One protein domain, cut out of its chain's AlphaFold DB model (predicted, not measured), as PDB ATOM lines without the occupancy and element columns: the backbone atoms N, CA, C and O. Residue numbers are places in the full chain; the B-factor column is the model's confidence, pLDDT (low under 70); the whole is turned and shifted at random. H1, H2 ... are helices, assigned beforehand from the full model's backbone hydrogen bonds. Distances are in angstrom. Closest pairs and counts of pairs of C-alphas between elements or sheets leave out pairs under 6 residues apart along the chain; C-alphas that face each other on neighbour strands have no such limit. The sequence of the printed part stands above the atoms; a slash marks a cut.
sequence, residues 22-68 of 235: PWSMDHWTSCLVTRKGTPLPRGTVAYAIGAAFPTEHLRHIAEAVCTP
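What this domain is: This is residues 22 to 68 of the 235 residues of an uncharacterized protein of Lentinus tigrinus ALCF2SS1-7 (UniProt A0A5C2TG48). Two helices, H2 and H3, make an open V with its corner at residues 53 and 54; short H1 lies near H2, and a loop, residues 30 to 41, reaches away from H3. Residues 51 to 57, of which 55 to 57 belong to H3, and residues 59 to 68, of which 59 to 65 belong to H3, stand free. The printed part has 47 residues with three named helices, H1, H2, H3, and no named strand: all helix, loose, radius of gyration of the C-alphas 12.9 A, flat, 39 by 25 by 13 A.

Where its parts are: H2, residues 42 to 52, is 15.6 A long from C-alpha 42 at (-25.509, 18.033, 32.967). H3, residues 55 to 65, is 15.6 A long, ending at (-8.948, 13.147, 25.737). H1, residues 26 to 29, is 5.3 A long.

How they stand to each other: H2 and H3 are close but not clearly touching, C-alphas of Gly 50 and Leu 58 closest at 7.2 A, at a steep tilt of 57 degrees, opposite ways. H1 and H2 are close but not clearly touching, C-alphas of Thr 29 and Val 45 closest at 7.0 A. H1 and H3 are apart. Every O i to N i+4 pair is within hydrogen-bond range in H2, 5 of 7 in H3; H1 is too short for one.

The domain as a whole: The C-alphas farthest apart, Lys 36 and Pro 68, are 41.1 A apart. The printed part has no cut. H1 to H2 is a long link, H2 to H3 tight. Mean pLDDT of the printed part is 73.5, with residues 61 to 68 among those under 70.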
ATOM      1  N   PRO A  22     -15.973   4.253  37.777       66.81
ATOM      2  CA  PRO A  22     -15.029   5.305  38.166       66.81
ATOM      3  C   PRO A  22     -14.925   6.458  37.152       66.81
ATOM      4  O   PRO A  22     -14.502   7.553  37.511       66.81
ATOM      5  N   TRP A  23     -15.354   6.233  35.909       65.00
ATOM      6  CA  TRP A  23     -15.466   7.234  34.844       65.00
ATOM      7  C   TRP A  23     -16.855   7.880  34.724       65.00
ATOM      8  O   TRP A  23     -17.058   8.745  33.878       65.00
ATOM      9  N   SER A  24     -17.839   7.469  35.530       74.94
ATOM     10  CA  SER A  24     -19.159   8.093  35.504       74.94
ATOM     11  C   SER A  24     -19.086   9.504  36.085       74.94
ATOM     12  O   SER A  24     -18.657   9.724  37.223       74.94
ATOM     13  N   MET A  25     -19.588  10.467  35.313       65.12
ATOM     14  CA  MET A  25     -19.764  11.850  35.749       65.12
ATOM     15  C   MET A  25     -20.726  12.004  36.938       65.12
ATOM     16  O   MET A  25     -20.736  13.063  37.565       65.12
ATOM     17  N   ASP A  26     -21.499  10.972  37.287       73.12
ATOM     18  CA  ASP A  26     -22.523  11.044  38.336       73.12
ATOM     19  C   ASP A  26     -21.939  11.320  39.735       73.12
ATOM     20  O   ASP A  26     -22.585  11.966  40.555       73.12
ATOM     21  N   HIS A  27     -20.689  10.918  39.995       70.19
ATOM     22  CA  HIS A  27     -19.971  11.260  41.234       70.19
ATOM     23  C   HIS A  27     -19.630  12.763  41.334       70.19
ATOM     24  O   HIS A  27     -19.531  13.318  42.428       70.19
ATOM     25  N   TRP A  28     -19.434  13.429  40.194       66.69
ATOM     26  CA  TRP A  28     -18.986  14.822  40.135       66.69
ATOM     27  C   TRP A  28     -20.177  15.785  40.151       66.69
ATOM     28  O   TRP A  28     -20.120  16.842  40.780       66.69
ATOM     29  N   THR A  29     -21.280  15.403  39.506       70.94
ATOM     30  CA  THR A  29     -22.508  16.205  39.434       70.94
ATOM     31  C   THR A  29     -23.344  16.127  40.710       70.94
ATOM     32  O   THR A  29     -24.035  17.091  41.030       70.94
ATOM     33  N   SER A  30     -23.241  15.047  41.497       66.25
ATOM     34  CA  SER A  30     -24.018  14.875  42.735       66.25
ATOM     35  C   SER A  30     -23.738  15.937  43.804       66.25
ATOM     36  O   SER A  30     -24.560  16.158  44.689       66.25
ATOM     37  N   CYS A  31     -22.581  16.602  43.741       66.38
ATOM     38  CA  CYS A  31     -22.208  17.659  44.682       66.38
ATOM     39  C   CYS A  31     -22.642  19.063  44.225       66.38
ATOM     40  O   CYS A  31     -22.540  20.016  44.998       66.38
ATOM     41  N   LEU A  32     -23.102  19.205  42.980       74.50
ATOM     42  CA  LEU A  32     -23.472  20.484  42.385       74.50
ATOM     43  C   LEU A  32     -24.988  20.651  42.445       74.50
ATOM     44  O   LEU A  32     -25.730  20.332  41.516       74.50
ATOM     45  N   VAL A  33     -25.435  21.174  43.581       82.69
ATOM     46  CA  VAL A  33     -26.822  21.575  43.810       82.69
ATOM     47  C   VAL A  33     -26.939  23.092  43.790       82.69
ATOM     48  O   VAL A  33     -26.058  23.813  44.265       82.69
ATOM     49  N   THR A  34     -28.040  23.598  43.245       81.19
ATOM     50  CA  THR A  34     -28.385  25.015  43.363       81.19
ATOM     51  C   THR A  34     -28.638  25.375  44.830       81.19
ATOM     52  O   THR A  34     -28.845  24.511  45.684       81.19
ATOM     53  N   ARG A  35     -28.723  26.675  45.144       79.12
ATOM     54  CA  ARG A  35     -29.093  27.150  46.494       79.12
ATOM     55  C   ARG A  35     -30.459  26.622  46.969       79.12
ATOM     56  O   ARG A  35     -30.727  26.632  48.163       79.12
ATOM     57  N   LYS A  36     -31.308  26.162  46.042       83.81
ATOM     58  CA  LYS A  36     -32.616  25.551  46.317       83.81
ATOM     59  C   LYS A  36     -32.553  24.022  46.472       83.81
ATOM     60  O   LYS A  36     -33.594  23.394  46.608       83.81
ATOM     61  N   GLY A  37     -31.363  23.422  46.423       89.31
ATOM     62  CA  GLY A  37     -31.169  21.975  46.534       89.31
ATOM     63  C   GLY A  37     -31.474  21.193  45.255       89.31
ATOM     64  O   GLY A  37     -31.441  19.966  45.284       89.31
ATOM     65  N   THR A  38     -31.757  21.858  44.129       87.88
ATOM     66  CA  THR A  38     -31.990  21.160  42.858       87.88
ATOM     67  C   THR A  38     -30.662  20.801  42.182       87.88
ATOM     68  O   THR A  38     -29.774  21.657  42.123       87.88
ATOM     69  N   PRO A  39     -30.495  19.569  41.670       81.62
ATOM     70  CA  PRO A  39     -29.299  19.195  40.925       81.62
ATOM     71  C   PRO A  39     -29.189  20.020  39.639       81.62
ATOM     72  O   PRO A  39     -30.183  20.236  38.943       81.62
ATOM     73  N   LEU A  40     -27.983  20.501  39.333       81.19
ATOM     74  CA  LEU A  40     -27.724  21.240  38.097       81.19
ATOM     75  C   LEU A  40     -27.800  20.303  36.876       81.19
ATOM     76  O   LEU A  40     -27.275  19.186  36.930       81.19
ATOM     77  N   PRO A  41     -28.420  20.733  35.761       83.81
ATOM     78  CA  PRO A  41     -28.472  19.926  34.549       83.81
ATOM     79  C   PRO A  41     -27.061  19.691  33.993       83.81
ATOM     80  O   PRO A  41     -26.188  20.559  34.073       83.81
ATOM     81  N   ARG A  42     -26.838  18.503  33.410       74.50
ATOM     82  CA  ARG A  42     -25.509  18.033  32.967       74.50
ATOM     83  C   ARG A  42     -24.793  19.029  32.043       74.50
ATOM     84  O   ARG A  42     -23.603  19.268  32.228       74.50
ATOM     85  N   GLY A  43     -25.522  19.669  31.125       77.75
ATOM     86  CA  GLY A  43     -24.963  20.686  30.224       77.75
ATOM     87  C   GLY A  43     -24.412  21.919  30.951       77.75
ATOM     88  O   GLY A  43     -23.368  22.443  30.576       77.75
ATOM     89  N   THR A  44     -25.043  22.342  32.048       80.88
ATOM     90  CA  THR A  44     -24.572  23.487  32.844       80.88
ATOM     91  C   THR A  44     -23.323  23.148  33.648       80.88
ATOM     92  O   THR A  44     -22.463  24.007  33.819       80.88
ATOM     93  N   VAL A  45     -23.184  21.904  34.114       78.38
ATOM     94  CA  VAL A  45     -21.962  21.460  34.800       78.38
ATOM     95  C   VAL A  45     -20.781  21.437  33.833       78.38
ATOM     96  O   VAL A  45     -19.727  21.974  34.165       78.38
ATOM     97  N   ALA A  46     -20.964  20.892  32.629       74.19
ATOM     98  CA  ALA A  46     -19.933  20.909  31.594       74.19
ATOM     99  C   ALA A  46     -19.526  22.346  31.222       74.19
ATOM    100  O   ALA A  46     -18.338  22.651  31.165       74.19
ATOM    101  N   TYR A  47     -20.502  23.250  31.077       77.00
ATOM    102  CA  TYR A  47     -20.246  24.668  30.819       77.00
ATOM    103  C   TYR A  47     -19.484  25.352  31.963       77.00
ATOM    104  O   TYR A  47     -18.521  26.068  31.714       77.00
ATOM    105  N   ALA A  48     -19.865  25.113  33.220       75.12
ATOM    106  CA  ALA A  48     -19.195  25.705  34.380       75.12
ATOM    107  C   ALA A  48     -17.760  25.186  34.558       75.12
ATOM    108  O   ALA A  48     -16.879  25.947  34.953       75.12
ATOM    109  N   ILE A  49     -17.518  23.907  34.250       74.94
ATOM    110  CA  ILE A  49     -16.168  23.338  34.214       74.94
ATOM    111  C   ILE A  49     -15.374  23.997  33.083       74.94
ATOM    112  O   ILE A  49     -14.280  24.482  33.340       74.94
ATOM    113  N   GLY A  50     -15.939  24.102  31.876       73.44
ATOM    114  CA  GLY A  50     -15.302  24.778  30.742       73.44
ATOM    115  C   GLY A  50     -14.955  26.241  31.033       73.44
ATOM    116  O   GLY A  50     -13.843  26.671  30.768       73.44
ATOM    117  N   ALA A  51     -15.861  26.984  31.671       72.88
ATOM    118  CA  ALA A  51     -15.648  28.382  32.044       72.88
ATOM    119  C   ALA A  51     -14.621  28.579  33.176       72.88
ATOM    120  O   ALA A  51     -14.108  29.682  33.354       72.88
ATOM    121  N   ALA A  52     -14.326  27.537  33.961       75.44
ATOM    122  CA  ALA A  52     -13.337  27.600  35.037       75.44
ATOM    123  C   ALA A  52     -11.889  27.455  34.539       75.44
ATOM    124  O   ALA A  52     -10.961  27.731  35.304       75.44
ATOM    125  N   PHE A  53     -11.686  27.033  33.288       77.94
ATOM    126  CA  PHE A  53     -10.365  26.911  32.684       77.94
ATOM    127  C   PHE A  53     -10.179  27.963  31.583       77.94
ATOM    128  O   PHE A  53     -11.092  28.178  30.787       77.94
ATOM    129  N   PRO A  54      -9.003  28.613  31.506       80.31
ATOM    130  CA  PRO A  54      -8.667  29.472  30.379       80.31
ATOM    131  C   PRO A  54      -8.792  28.686  29.069       80.31
ATOM    132  O   PRO A  54      -8.405  27.513  29.005       80.31
ATOM    133  N   THR A  55      -9.318  29.321  28.026       70.62
ATOM    134  CA  THR A  55      -9.541  28.726  26.698       70.62
ATOM    135  C   THR A  55      -8.289  28.070  26.119       70.62
ATOM    136  O   THR A  55      -8.376  27.066  25.414       70.62
ATOM    137  N   GLU A  56      -7.115  28.568  26.497       79.06
ATOM    138  CA  GLU A  56      -5.803  28.080  26.077       79.06
ATOM    139  C   GLU A  56      -5.509  26.675  26.627       79.06
ATOM    140  O   GLU A  56      -4.781  25.906  26.007       79.06
ATOM    141  N   HIS A  57      -6.107  26.306  27.765       77.19
ATOM    142  CA  HIS A  57      -5.910  25.005  28.412       77.19
ATOM    143  C   HIS A  57      -6.940  23.963  27.970       77.19
ATOM    144  O   HIS A  57      -6.651  22.766  27.990       77.19
ATOM    145  N   LEU A  58      -8.131  24.397  27.544       73.44
ATOM    146  CA  LEU A  58      -9.181  23.489  27.077       73.44
ATOM    147  C   LEU A  58      -8.761  22.733  25.819       73.44
ATOM    148  O   LEU A  58      -9.068  21.552  25.697       73.44
ATOM    149  N   ARG A  59      -8.001  23.379  24.927       70.44
ATOM    150  CA  ARG A  59      -7.484  22.745  23.711       70.44
ATOM    151  C   ARG A  59      -6.559  21.569  24.025       70.44
ATOM    152  O   ARG A  59      -6.737  20.497  23.470       70.44
ATOM    153  N   HIS A  60      -5.632  21.736  24.965       71.19
ATOM    154  CA  HIS A  60      -4.690  20.672  25.335       71.19
ATOM    155  C   HIS A  60      -5.381  19.516  26.066       71.19
ATOM    156  O   HIS A  60      -4.965  18.369  25.942       71.19
ATOM    157  N   ILE A  61      -6.446  19.802  26.822       68.88
ATOM    158  CA  ILE A  61      -7.274  18.766  27.452       68.88
ATOM    159  C   ILE A  61      -8.096  18.027  26.389       68.88
ATOM    160  O   ILE A  61      -8.154  16.803  26.425       68.88
ATOM    161  N   ALA A  62      -8.688  18.740  25.426       62.31
ATOM    162  CA  ALA A  62      -9.428  18.136  24.322       62.31
ATOM    163  C   ALA A  62      -8.526  17.252  23.447       62.31
ATOM    164  O   ALA A  62      -8.888  16.118  23.169       62.31
ATOM    165  N   GLU A  63      -7.320  17.715  23.111       69.75
ATOM    166  CA  GLU A  63      -6.314  16.949  22.356       69.75
ATOM    167  C   GLU A  63      -5.765  15.740  23.142       69.75
ATOM    168  O   GLU A  63      -5.284  14.780  22.549       69.75
ATOM    169  N   ALA A  64      -5.824  15.765  24.478       67.38
ATOM    170  CA  ALA A  64      -5.404  14.643  25.321       67.38
ATOM    171  C   ALA A  64      -6.511  13.601  25.553       67.38
ATOM    172  O   ALA A  64      -6.207  12.450  25.868       67.38
ATOM    173  N   VAL A  65      -7.782  14.005  25.461       66.31
ATOM    174  CA  VAL A  65      -8.948  13.147  25.737       66.31
ATOM    175  C   VAL A  65      -9.562  12.597  24.450       66.31
ATOM    176  O   VAL A  65     -10.028  11.461  24.448       66.31
ATOM    177  N   CYS A  66      -9.536  13.369  23.366       57.72
ATOM    178  CA  CYS A  66     -10.011  12.954  22.054       57.72
ATOM    179  C   CYS A  66      -8.811  12.613  21.168       57.72
ATOM    180  O   CYS A  66      -7.904  13.426  20.991       57.72
ATOM    181  N   THR A  67      -8.805  11.412  20.591       58.03
ATOM    182  CA  THR A  67      -7.866  11.076  19.519       58.03
ATOM    183  C   THR A  67      -8.151  11.964  18.300       58.03
ATOM    184  O   THR A  67      -9.318  12.263  18.034       58.03
ATOM    185  N   PRO A  68      -7.125  12.406  17.548       56.91
ATOM    186  CA  PRO A  68      -7.304  13.305  16.400       56.91
ATOM    187  C   PRO A  68      -8.276  12.743  15.348       56.91
ATOM    188  O   PRO A  68      -9.017  13.500  14.733       56.91
TER     189      PRO A  68